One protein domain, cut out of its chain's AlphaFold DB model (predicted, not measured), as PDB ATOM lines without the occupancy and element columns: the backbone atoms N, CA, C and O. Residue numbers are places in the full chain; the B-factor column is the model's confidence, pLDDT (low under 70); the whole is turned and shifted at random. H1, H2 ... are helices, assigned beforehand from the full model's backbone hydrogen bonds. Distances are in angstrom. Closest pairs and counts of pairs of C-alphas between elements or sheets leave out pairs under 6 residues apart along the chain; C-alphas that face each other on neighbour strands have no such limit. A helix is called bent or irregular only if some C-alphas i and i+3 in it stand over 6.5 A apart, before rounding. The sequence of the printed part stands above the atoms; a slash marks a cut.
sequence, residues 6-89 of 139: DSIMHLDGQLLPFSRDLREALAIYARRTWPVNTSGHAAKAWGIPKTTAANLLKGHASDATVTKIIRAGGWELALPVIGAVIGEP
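This is residues 6 to 89 of the 139 residues of an uncharacterized protein of Phenylobacterium soli (UniProt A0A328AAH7). A long bent helix, H5, runs over one side of a body with H2 in its middle; H3 and H4, about perpendicular to each other, make one end, and the short H1 with the loop after it makes the other. The 84 printed residues include five named helices, H1 to H5 along the chain, and no named strand: all helix, mostly crossed. The whole is compact and rounded, with a radius of gyration of the C-alphas of 11.8 A and spans of 32 by 24 by 21 A.

H5, residues 63 to 86, was assigned as one helix by its hydrogen bonds but is bent, with C-alphas 72 and 75 9.4 A apart. Its arms are H5a, residues 63 to 72, 14.1 A long, and H5b, residues 75 to 86, 15.8 A, ending at C-alpha 86 (-18.434, 28.450, -41.904). H2, residues 22 to 33, is 16.2 A long, H3, residues 38 to 46, 11.9 A, and H4, residues 50 to 56, 9.8 A. H1, residues 6 to 9, spans 4.9 A from C-alpha 6 (-9.789, 24.047, -47.190).

H5b, with residues 81 to 85 alone, touches the hub H2 at a steep tilt of 54 degrees, opposite ways; the closest C-alphas, of Ala 25 and Val 81, are 5.6 A apart. H5a touches H3, closest at the C-alphas of Trp 46 and Ala 72, 5.3 A. H3 and H4 touch about perpendicular, at 81 degrees, with C-alphas 43 and 50 closest at 5.1 A. H1 touches H5b, closest at C-alphas 9 and 84, 5.6 A. H1 and H4 are apart. Every O i to N i+4 pair is within hydrogen-bond range in H2, H3, H4 and H5a, and 7 of 8 in H5b; H1 is too short for one.

The printed part has no cut. The link from H1 to H2, residues 10 to 21, is long. pLDDT is under 70 at residues 13 to 20 and 89.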
ATOM      1  N   ASP A   6     -10.230  23.551 -45.887       80.19
ATOM      2  CA  ASP A   6      -9.789  24.047 -47.190       80.19
ATOM      3  C   ASP A   6      -9.883  22.979 -48.287       80.19
ATOM      4  O   ASP A   6     -10.392  23.245 -49.376       80.19
ATOM      5  N   SER A   7      -9.488  21.739 -47.975       78.56
ATOM      6  CA  SER A   7      -9.625  20.649 -48.930       78.56
ATOM      7  C   SER A   7     -11.079  20.259 -49.155       78.56
ATOM      8  O   SER A   7     -11.396  19.832 -50.245       78.56
ATOM      9  N   ILE A   8     -12.001  20.416 -48.206       74.81
ATOM     10  CA  ILE A   8     -13.432  20.257 -48.518       74.81
ATOM     11  C   ILE A   8     -13.894  21.402 -49.424       74.81
ATOM     12  O   ILE A   8     -14.629  21.143 -50.375       74.81
ATOM     13  N   MET A   9     -13.423  22.625 -49.155       78.56
ATOM     14  CA  MET A   9     -13.858  23.847 -49.825       78.56
ATOM     15  C   MET A   9     -13.429  23.959 -51.297       78.56
ATOM     16  O   MET A   9     -14.166  24.487 -52.129       78.56
ATOM     17  N   HIS A  10     -12.252  23.444 -51.638       77.56
ATOM     18  CA  HIS A  10     -11.661  23.647 -52.959       77.56
ATOM     19  C   HIS A  10     -11.551  22.355 -53.758       77.56
ATOM     20  O   HIS A  10     -10.958  21.379 -53.291       77.56
ATOM     21  N   LEU A  11     -12.061  22.335 -54.989       75.12
ATOM     22  CA  LEU A  11     -11.759  21.294 -55.977       75.12
ATOM     23  C   LEU A  11     -10.752  21.859 -56.980       75.12
ATOM     24  O   LEU A  11     -11.046  22.852 -57.634       75.12
ATOM     25  N   ASP A  12      -9.557  21.271 -57.053       74.38
ATOM     26  CA  ASP A  12      -8.491  21.692 -57.976       74.38
ATOM     27  C   ASP A  12      -8.181  23.204 -57.936       74.38
ATOM     28  O   ASP A  12      -7.906  23.843 -58.949       74.38
ATOM     29  N   GLY A  13      -8.246  23.799 -56.739       66.94
ATOM     30  CA  GLY A  13      -8.003  25.228 -56.515       66.94
ATOM     31  C   GLY A  13      -9.202  26.143 -56.789       66.94
ATOM     32  O   GLY A  13      -9.118  27.339 -56.521       66.94
ATOM     33  N   GLN A  14     -10.334  25.612 -57.261       65.88
ATOM     34  CA  GLN A  14     -11.580  26.365 -57.393       65.88
ATOM     35  C   GLN A  14     -12.443  26.232 -56.141       65.88
ATOM     36  O   GLN A  14     -12.726  25.125 -55.677       65.88
ATOM     37  N   LEU A  15     -12.882  27.377 -55.616       69.81
ATOM     38  CA  LEU A  15     -13.848  27.446 -54.526       69.81
ATOM     39  C   LEU A  15     -15.181  26.871 -55.013       69.81
ATOM     40  O   LEU A  15     -15.774  27.383 -55.965       69.81
ATOM     41  N   LEU A  16     -15.656  25.808 -54.370       66.00
ATOM     42  CA  LEU A  16     -16.971  25.262 -54.681       66.00
ATOM     43  C   LEU A  16     -18.058  26.218 -54.147       66.00
ATOM     44  O   LEU A  16     -17.894  26.798 -53.070       66.00
ATOM     45  N   PRO A  17     -19.175  26.405 -54.870       60.66
ATOM     46  CA  PRO A  17     -20.270  27.261 -54.431       60.66
ATOM     47  C   PRO A  17     -21.060  26.571 -53.310       60.66
ATOM     48  O   PRO A  17     -22.122  26.001 -53.547       60.66
ATOM     49  N   PHE A  18     -20.533  26.581 -52.081       60.16
ATOM     50  CA  PHE A  18     -21.225  25.959 -50.956       60.16
ATOM     51  C   PHE A  18     -22.477  26.726 -50.599       60.16
ATOM     52  O   PHE A  18     -22.448  27.916 -50.287       60.16
ATOM     53  N   SER A  19     -23.555  25.974 -50.464       59.53
ATOM     54  CA  SER A  19     -24.791  26.423 -49.838       59.53
ATOM     55  C   SER A  19     -24.676  26.629 -48.312       59.53
ATOM     56  O   SER A  19     -25.685  26.830 -47.644       59.53
ATOM     57  N   ARG A  20     -23.463  26.587 -47.728       66.56
ATOM     58  CA  ARG A  20     -23.229  26.438 -46.276       66.56
ATOM     59  C   ARG A  20     -24.003  25.244 -45.680       66.56
ATOM     60  O   ARG A  20     -24.333  25.244 -44.497       66.56
ATOM     61  N   ASP A  21     -24.294  24.220 -46.486       84.38
ATOM     62  CA  ASP A  21     -25.003  23.024 -46.033       84.38
ATOM     63  C   ASP A  21     -24.019  21.970 -45.504       84.38
ATOM     64  O   ASP A  21     -23.097  21.504 -46.183       84.38
ATOM     65  N   LEU A  22     -24.258  21.555 -44.264       87.31
ATOM     66  CA  LEU A  22     -23.506  20.526 -43.561       87.31
ATOM     67  C   LEU A  22     -23.556  19.165 -44.277       87.31
ATOM     68  O   LEU A  22     -22.598  18.391 -44.218       87.31
ATOM     69  N   ARG A  23     -24.653  18.868 -44.982       92.31
ATOM     70  CA  ARG A  23     -24.854  17.614 -45.726       92.31
ATOM     71  C   ARG A  23     -23.931  17.537 -46.935       92.31
ATOM     72  O   ARG A  23     -23.333  16.492 -47.192       92.31
ATOM     73  N   GLU A  24     -23.797  18.650 -47.646       90.44
ATOM     74  CA  GLU A  24     -22.924  18.782 -48.808       90.44
ATOM     75  C   GLU A  24     -21.450  18.682 -48.397       90.44
ATOM     76  O   GLU A  24     -20.698  17.884 -48.966       90.44
ATOM     77  N   ALA A  25     -21.061  19.387 -47.329       90.19
ATOM     78  CA  ALA A  25     -19.717  19.296 -46.763       90.19
ATOM     79  C   ALA A  25     -19.361  17.854 -46.345       90.19
ATOM     80  O   ALA A  25     -18.273  17.364 -46.659       90.19
ATOM     81  N   LEU A  26     -20.291  17.131 -45.708       93.56
ATOM     82  CA  LEU A  26     -20.110  15.716 -45.364       93.56
ATOM     83  C   LEU A  26     -19.984  14.813 -46.593       93.56
ATOM     84  O   LEU A  26     -19.164  13.891 -46.598       93.56
ATOM     85  N   ALA A  27     -20.783  15.054 -47.632       93.81
ATOM     86  CA  ALA A  27     -20.712  14.284 -48.866       93.81
ATOM     87  C   ALA A  27     -19.343  14.445 -49.542       93.81
ATOM     88  O   ALA A  27     -18.752  13.457 -49.985       93.81
ATOM     89  N   ILE A  28     -18.809  15.667 -49.578       91.38
ATOM     90  CA  ILE A  28     -17.488  15.955 -50.146       91.38
ATOM     91  C   ILE A  28     -16.382  15.354 -49.284       91.38
ATOM     92  O   ILE A  28     -15.503  14.679 -49.822       91.38
ATOM     93  N   TYR A  29     -16.456  15.518 -47.960       93.12
ATOM     94  CA  TYR A  29     -15.530  14.871 -47.033       93.12
ATOM     95  C   TYR A  29     -15.463  13.361 -47.287       93.12
ATOM     96  O   TYR A  29     -14.377  12.801 -47.446       93.12
ATOM     97  N   ALA A  30     -16.617  12.698 -47.414       94.38
ATOM     98  CA  ALA A  30     -16.687  11.266 -47.690       94.38
ATOM     99  C   ALA A  30     -16.044  10.895 -49.028       94.38
ATOM    100  O   ALA A  30     -15.231   9.975 -49.073       94.38
ATOM    101  N   ARG A  31     -16.384  11.612 -50.110       94.12
ATOM    102  CA  ARG A  31     -15.852  11.351 -51.459       94.12
ATOM    103  C   ARG A  31     -14.335  11.513 -51.514       94.12
ATOM    104  O   ARG A  31     -13.673  10.737 -52.193       94.12
ATOM    105  N   ARG A  32     -13.780  12.478 -50.776       91.25
ATOM    106  CA  ARG A  32     -12.326  12.687 -50.690       91.25
ATOM    107  C   ARG A  32     -11.631  11.671 -49.792       91.25
ATOM    108  O   ARG A  32     -10.524  11.252 -50.102       91.25
ATOM    109  N   THR A  33     -12.277  11.258 -48.702       93.31
ATOM    110  CA  THR A  33     -11.726  10.229 -47.803       93.31
ATOM    111  C   THR A  33     -11.701   8.864 -48.492       93.31
ATOM    112  O   THR A  33     -10.732   8.118 -48.368       93.31
ATOM    113  N   TRP A  34     -12.767   8.538 -49.229       95.00
ATOM    114  CA  TRP A  34     -12.969   7.247 -49.880       95.00
ATOM    115  C   TRP A  34     -13.436   7.456 -51.326       95.00
ATOM    116  O   TRP A  34     -14.643   7.473 -51.581       95.00
ATOM    117  N   PRO A  35     -12.509   7.597 -52.288       92.50
ATOM    118  CA  PRO A  35     -12.858   7.874 -53.684       92.50
ATOM    119  C   PRO A  35     -13.543   6.694 -54.386       92.50
ATOM    120  O   PRO A  35     -14.307   6.885 -55.327       92.50
ATOM    121  N   VAL A  36     -13.311   5.468 -53.911       94.44
ATOM    122  CA  VAL A  36     -13.922   4.244 -54.442       94.44
ATOM    123  C   VAL A  36     -14.846   3.649 -53.386       94.44
ATOM    124  O   VAL A  36     -14.516   3.634 -52.203       94.44
ATOM    125  N   ASN A  37     -16.015   3.154 -53.810       95.19
ATOM    126  CA  ASN A  37     -17.018   2.542 -52.928       95.19
ATOM    127  C   ASN A  37     -17.354   3.413 -51.697       95.19
ATOM    128  O   ASN A  37     -17.532   2.909 -50.583       95.19
ATOM    129  N   THR A  38     -17.451   4.733 -51.903       96.31
ATOM    130  CA  THR A  38     -17.611   5.739 -50.843       96.31
ATOM    131  C   THR A  38     -18.736   5.395 -49.877       96.31
ATOM    132  O   THR A  38     -18.545   5.442 -48.668       96.31
ATOM    133  N   SER A  39     -19.903   4.989 -50.390       96.44
ATOM    134  CA  SER A  39     -21.067   4.662 -49.559       96.44
ATOM    135  C   SER A  39     -20.829   3.459 -48.648       96.44
ATOM    136  O   SER A  39     -21.309   3.455 -47.519       96.44
ATOM    137  N   GLY A  40     -20.079   2.450 -49.105       97.31
ATOM    138  CA  GLY A  40     -19.735   1.277 -48.304       97.31
ATOM    139  C   GLY A  40     -18.762   1.616 -47.177       97.31
ATOM    140  O   GLY A  40     -18.993   1.236 -46.029       97.31
ATOM    141  N   HIS A  41     -17.709   2.373 -47.489       97.31
ATOM    142  CA  HIS A  41     -16.742   2.815 -46.484       97.31
ATOM    143  C   HIS A  41     -17.368   3.768 -45.464       97.31
ATOM    144  O   HIS A  41     -17.218   3.546 -44.265       97.31
ATOM    145  N   ALA A  42     -18.139   4.751 -45.925       95.88
ATOM    146  CA  ALA A  42     -18.851   5.700 -45.076       95.88
ATOM    147  C   ALA A  42     -19.860   5.012 -44.143       95.88
ATOM    148  O   ALA A  42     -19.908   5.305 -42.950       95.88
ATOM    149  N   ALA A  43     -20.622   4.044 -44.662       97.00
ATOM    150  CA  ALA A  43     -21.550   3.248 -43.861       97.00
ATOM    151  C   ALA A  43     -20.846   2.530 -42.704       97.00
ATOM    152  O   ALA A  43     -21.298   2.597 -41.560       97.00
ATOM    153  N   LYS A  44     -19.706   1.891 -42.997       96.81
ATOM    154  CA  LYS A  44     -18.897   1.192 -41.997       96.81
ATOM    155  C   LYS A  44     -18.271   2.162 -40.993       96.81
ATOM    156  O   LYS A  44     -18.354   1.918 -39.796       96.81
ATOM    157  N   ALA A  45     -17.665   3.245 -41.476       95.06
ATOM    158  CA  ALA A  45     -16.956   4.213 -40.645       95.06
ATOM    159  C   ALA A  45     -17.881   4.942 -39.662       95.06
ATOM    160  O   ALA A  45     -17.467   5.246 -38.549       95.06
ATOM    161  N   TRP A  46     -19.131   5.202 -40.051       95.50
ATOM    162  CA  TRP A  46     -20.071   5.982 -39.239       95.50
ATOM    163  C   TRP A  46     -21.186   5.152 -38.596       95.50
ATOM    164  O   TRP A  46     -22.083   5.711 -37.963       95.50
ATOM    165  N   GLY A  47     -21.174   3.827 -38.769       95.06
ATOM    166  CA  GLY A  47     -22.196   2.941 -38.205       95.06
ATOM    167  C   GLY A  47     -23.611   3.266 -38.701       95.06
ATOM    168  O   GLY A  47     -24.569   3.303 -37.914       95.06
ATOM    169  N   ILE A  48     -23.747   3.552 -40.000       96.31
ATOM    170  CA  ILE A  48     -25.027   3.848 -40.658       96.31
ATOM    171  C   ILE A  48     -25.317   2.844 -41.784       96.31
ATOM    172  O   ILE A  48     -24.383   2.289 -42.362       96.31
ATOM    173  N   PRO A  49     -26.592   2.614 -42.148       96.88
ATOM    174  CA  PRO A  49     -26.926   1.773 -43.293       96.88
ATOM    175  C   PRO A  49     -26.326   2.302 -44.601       96.88
ATOM    176  O   PRO A  49     -26.251   3.512 -44.827       96.88
ATOM    177  N   LYS A  50     -25.970   1.395 -45.521       96.50
ATOM    178  CA  LYS A  50     -25.417   1.759 -46.840       96.50
ATOM    179  C   LYS A  50     -26.365   2.641 -47.658       96.50
ATOM    180  O   LYS A  50     -25.913   3.543 -48.359       96.50
ATOM    181  N   THR A  51     -27.672   2.420 -47.541       96.06
ATOM    182  CA  THR A  51     -28.713   3.252 -48.166       96.06
ATOM    183  C   THR A  51     -28.717   4.673 -47.599       96.06
ATOM    184  O   THR A  51     -28.750   5.637 -48.357       96.06
ATOM    185  N   THR A  52     -28.583   4.819 -46.279       95.88
ATOM    186  CA  THR A  52     -28.447   6.118 -45.607       95.88
ATOM    187  C   THR A  52     -27.173   6.843 -46.032       95.88
ATOM    188  O   THR A  52     -27.226   8.032 -46.339       95.88
ATOM    189  N   ALA A  53     -26.043   6.134 -46.127       96.12
ATOM    190  CA  ALA A  53     -24.799   6.701 -46.645       96.12
ATOM    191  C   ALA A  53     -24.952   7.166 -48.104       96.12
ATOM    192  O   ALA A  53     -24.513   8.257 -48.454       96.12
ATOM    193  N   ALA A  54     -25.627   6.387 -48.953       95.69
ATOM    194  CA  ALA A  54     -25.916   6.788 -50.329       95.69
ATOM    195  C   ALA A  54     -26.816   8.036 -50.406       95.69
ATOM    196  O   ALA A  54     -26.583   8.895 -51.251       95.69
ATOM    197  N   ASN A  55     -27.802   8.168 -49.513       95.06
ATOM    198  CA  ASN A  55     -28.656   9.357 -49.433       95.06
ATOM    199  C   ASN A  55     -27.888  10.592 -48.950       95.06
ATOM    200  O   ASN A  55     -28.082  11.673 -49.501       95.06
ATOM    201  N   LEU A  56     -26.975  10.438 -47.985       95.19
ATOM    202  CA  LEU A  56     -26.073  11.518 -47.577       95.19
ATOM    203  C   LEU A  56     -25.226  12.007 -48.751       95.19
ATOM    204  O   LEU A  56     -25.148  13.207 -48.979       95.19
ATOM    205  N   LEU A  57     -24.639  11.093 -49.531       94.62
ATOM    206  CA  LEU A  57     -23.813  11.456 -50.689       94.62
ATOM    207  C   LEU A  57     -24.581  12.216 -51.782       94.62
ATOM    208  O   LEU A  57     -23.943  12.802 -52.658       94.62
ATOM    209  N   LYS A  58     -25.919  12.194 -51.739       92.38
ATOM    210  CA  LYS A  58     -26.829  12.952 -52.610       92.38
ATOM    211  C   LYS A  58     -27.362  14.244 -51.964       92.38
ATOM    212  O   LYS A  58     -28.155  14.931 -52.589       92.38
ATOM    213  N   GLY A  59     -26.975  14.560 -50.725       89.38
ATOM    214  CA  GLY A  59     -27.469  15.728 -49.980       89.38
ATOM    215  C   GLY A  59     -28.819  15.522 -49.274       89.38
ATOM    216  O   GLY A  59     -29.400  16.467 -48.752       89.38
ATOM    217  N   HIS A  60     -29.335  14.291 -49.205       91.75
ATOM    218  CA  HIS A  60     -30.677  13.991 -48.679       91.75
ATOM    219  C   HIS A  60     -30.683  13.375 -47.268       91.75
ATOM    220  O   HIS A  60     -31.652  12.726 -46.874       91.75
ATOM    221  N   ALA A  61     -29.603  13.513 -46.496       91.19
ATOM    222  CA  ALA A  61     -29.576  13.015 -45.120       91.19
ATOM    223  C   ALA A  61     -30.419  13.893 -44.189       91.19
ATOM    224  O   ALA A  61     -30.371  15.108 -44.295       91.19
ATOM    225  N   SER A  62     -31.143  13.296 -43.240       93.00
ATOM    226  CA  SER A  62     -31.835  14.051 -42.188       93.00
ATOM    227  C   SER A  62     -30.858  14.629 -41.158       93.00
ATOM    228  O   SER A  62     -29.773  14.083 -40.951       93.00
ATOM    229  N   ASP A  63     -31.267  15.666 -40.426       91.81
ATOM    230  CA  ASP A  63     -30.414  16.299 -39.405       91.81
ATOM    231  C   ASP A  63     -30.046  15.341 -38.265       91.81
ATOM    232  O   ASP A  63     -28.926  15.363 -37.750       91.81
ATOM    233  N   ALA A  64     -30.949  14.418 -37.918       94.06
ATOM    234  CA  ALA A  64     -30.664  13.342 -36.971       94.06
ATOM    235  C   ALA A  64     -29.547  12.413 -37.483       94.06
ATOM    236  O   ALA A  64     -28.663  12.013 -36.723       94.06
ATOM    237  N   THR A  65     -29.551  12.104 -38.785       94.94
ATOM    238  CA  THR A  65     -28.499  11.304 -39.427       94.94
ATOM    239  C   THR A  65     -27.172  12.051 -39.420       94.94
ATOM    240  O   THR A  65     -26.151  11.476 -39.049       94.94
ATOM    241  N   VAL A  66     -27.189  13.334 -39.782       93.69
ATOM    242  CA  VAL A  66     -26.006  14.198 -39.768       93.69
ATOM    243  C   VAL A  66     -25.408  14.262 -38.363       93.69
ATOM    244  O   VAL A  66     -24.232  13.963 -38.183       93.69
ATOM    245  N   THR A  67     -26.231  14.522 -37.346       94.19
ATOM    246  CA  THR A  67     -25.803  14.549 -35.938       94.19
ATOM    247  C   THR A  67     -25.168  13.224 -35.513       94.19
ATOM    248  O   THR A  67     -24.128  13.215 -34.854       94.19
ATOM    249  N   LYS A  68     -25.757  12.090 -35.914       94.81
ATOM    250  CA  LYS A  68     -25.197  10.759 -35.641       94.81
ATOM    251  C   LYS A  68     -23.826  10.573 -36.302       94.81
ATOM    252  O   LYS A  68     -22.917  10.075 -35.646       94.81
ATOM    253  N   ILE A  69     -23.671  10.985 -37.561       95.81
ATOM    254  CA  ILE A  69     -22.398  10.895 -38.294       95.81
ATOM    255  C   ILE A  69     -21.322  11.753 -37.625       95.81
ATOM    256  O   ILE A  69     -20.226  11.253 -37.387       95.81
ATOM    257  N   ILE A  70     -21.638  13.005 -37.272       94.38
ATOM    258  CA  ILE A  70     -20.706  13.897 -36.567       94.38
ATOM    259  C   ILE A  70     -20.243  13.259 -35.250       94.38
ATOM    260  O   ILE A  70     -19.047  13.210 -34.975       94.38
ATOM    261  N   ARG A  71     -21.171  12.697 -34.463       93.38
ATOM    262  CA  ARG A  71     -20.832  12.004 -33.208       93.38
ATOM    263  C   ARG A  71     -19.957  10.771 -33.429       93.38
ATOM    264  O   ARG A  71     -19.038  10.551 -32.650       93.38
ATOM    265  N   ALA A  72     -20.230   9.982 -34.468       93.56
ATOM    266  CA  ALA A  72     -19.456   8.781 -34.780       93.56
ATOM    267  C   ALA A  72     -18.044   9.106 -35.298       93.56
ATOM    268  O   ALA A  72     -17.095   8.403 -34.969       93.56
ATOM    269  N   GLY A  73     -17.904  10.165 -36.100       89.31
ATOM    270  CA  GLY A  73     -16.619  10.611 -36.642       89.31
ATOM    271  C   GLY A  73     -15.759  11.410 -35.657       89.31
ATOM    272  O   GLY A  73     -14.551  11.515 -35.857       89.31
ATOM    273  N   GLY A  74     -16.361  11.965 -34.601       91.88
ATOM    274  CA  GLY A  74     -15.659  12.756 -33.591       91.88
ATOM    275  C   GLY A  74     -15.051  14.048 -34.148       91.88
ATOM    276  O   GLY A  74     -15.448  14.551 -35.201       91.88
ATOM    277  N   TRP A  75     -14.071  14.598 -33.426       87.94
ATOM    278  CA  TRP A  75     -13.448  15.886 -33.761       87.94
ATOM    279  C   TRP A  75     -12.719  15.888 -35.107       87.94
ATOM    280  O   TRP A  75     -12.801  16.878 -35.831       87.94
ATOM    281  N   GLU A  76     -12.085  14.773 -35.476       87.88
ATOM    282  CA  GLU A  76     -11.362  14.618 -36.747       87.88
ATOM    283  C   GLU A  76     -12.260  14.850 -37.970       87.88
ATOM    284  O   GLU A  76     -11.820  15.407 -38.972       87.88
ATOM    285  N   LEU A  77     -13.535  14.464 -37.884       91.69
ATOM    286  CA  LEU A  77     -14.520  14.716 -38.934       91.69
ATOM    287  C   LEU A  77     -15.243  16.052 -38.727       91.69
ATOM    288  O   LEU A  77     -15.480  16.777 -39.692       91.69
ATOM    289  N   ALA A  78     -15.598  16.392 -37.486       89.38
ATOM    290  CA  ALA A  78     -16.394  17.579 -37.186       89.38
ATOM    291  C   ALA A  78     -15.674  18.883 -37.554       89.38
ATOM    292  O   ALA A  78     -16.274  19.761 -38.170       89.38
ATOM    293  N   LEU A  79     -14.388  19.009 -37.211       87.38
ATOM    294  CA  LEU A  79     -13.612  20.233 -37.425       87.38
ATOM    295  C   LEU A  79     -13.482  20.633 -38.903       87.38
ATOM    296  O   LEU A  79     -13.790  21.787 -39.218       87.38
ATOM    297  N   PRO A  80     -13.056  19.752 -39.832       86.62
ATOM    298  CA  PRO A  80     -12.946  20.135 -41.234       86.62
ATOM    299  C   PRO A  80     -14.322  20.396 -41.858       86.62
ATOM    300  O   PRO A  80     -14.471  21.361 -42.600       86.62
ATOM    301  N   VAL A  81     -15.340  19.603 -41.510       89.00
ATOM    302  CA  VAL A  81     -16.704  19.755 -42.037       89.00
ATOM    303  C   VAL A  81     -17.339  21.078 -41.590       89.00
ATOM    304  O   VAL A  81     -17.867  21.811 -42.422       89.00
ATOM    305  N   ILE A  82     -17.257  21.420 -40.301       86.75
ATOM    306  CA  ILE A  82     -17.788  22.686 -39.771       86.75
ATOM    307  C   ILE A  82     -16.996  23.874 -40.322       86.75
ATOM    308  O   ILE A  82     -17.597  24.862 -40.732       86.75
ATOM    309  N   GLY A  83     -15.664  23.770 -40.388       82.75
ATOM    310  CA  GLY A  83     -14.838  24.827 -40.974       82.75
ATOM    311  C   GLY A  83     -15.197  25.106 -42.437       82.75
ATOM    312  O   GLY A  83     -15.280  26.261 -42.840       82.75
ATOM    313  N   ALA A  84     -15.503  24.062 -43.213       83.94
ATOM    314  CA  ALA A  84     -15.946  24.213 -44.596       83.94
ATOM    315  C   ALA A  84     -17.313  24.907 -44.716       83.94
ATOM    316  O   ALA A  84     -17.514  25.718 -45.613       83.94
ATOM    317  N   VAL A  85     -18.240  24.625 -43.796       83.75
ATOM    318  CA  VAL A  85     -19.565  25.268 -43.752       83.75
ATOM    319  C   VAL A  85     -19.477  26.744 -43.359       83.75
ATOM    320  O   VAL A  85     -20.157  27.582 -43.949       83.75
ATOM    321  N   ILE A  86     -18.646  27.070 -42.366       80.19
ATOM    322  CA  ILE A  86     -18.434  28.450 -41.904       80.19
ATOM    323  C   ILE A  86     -17.652  29.261 -42.951       80.19
ATOM    324  O   ILE A  86     -17.815  30.476 -43.037       80.19
ATOM    325  N   GLY A  87     -16.853  28.587 -43.782       74.25
ATOM    326  CA  GLY A  87     -15.954  29.213 -44.748       74.25
ATOM    327  C   GLY A  87     -14.607  29.613 -44.146       74.25
ATOM    328  O   GLY A  87     -13.800  30.248 -44.818       74.25
ATOM    329  N   GLU A  88     -14.351  29.231 -42.894       72.25
ATOM    330  CA  GLU A  88     -13.102  29.494 -42.189       72.25
ATOM    331  C   GLU A  88     -12.569  28.203 -41.557       72.25
ATOM    332  O   GLU A  88     -13.275  27.534 -40.795       72.25
ATOM    333  N   PRO A  89     -11.302  27.831 -41.809       68.06
ATOM    334  CA  PRO A  89     -10.690  26.718 -41.106       68.06
ATOM    335  C   PRO A  89     -10.614  27.011 -39.604       68.06
ATOM    336  O   PRO A  89     -10.085  28.038 -39.191       68.06
TER     337      PRO A  89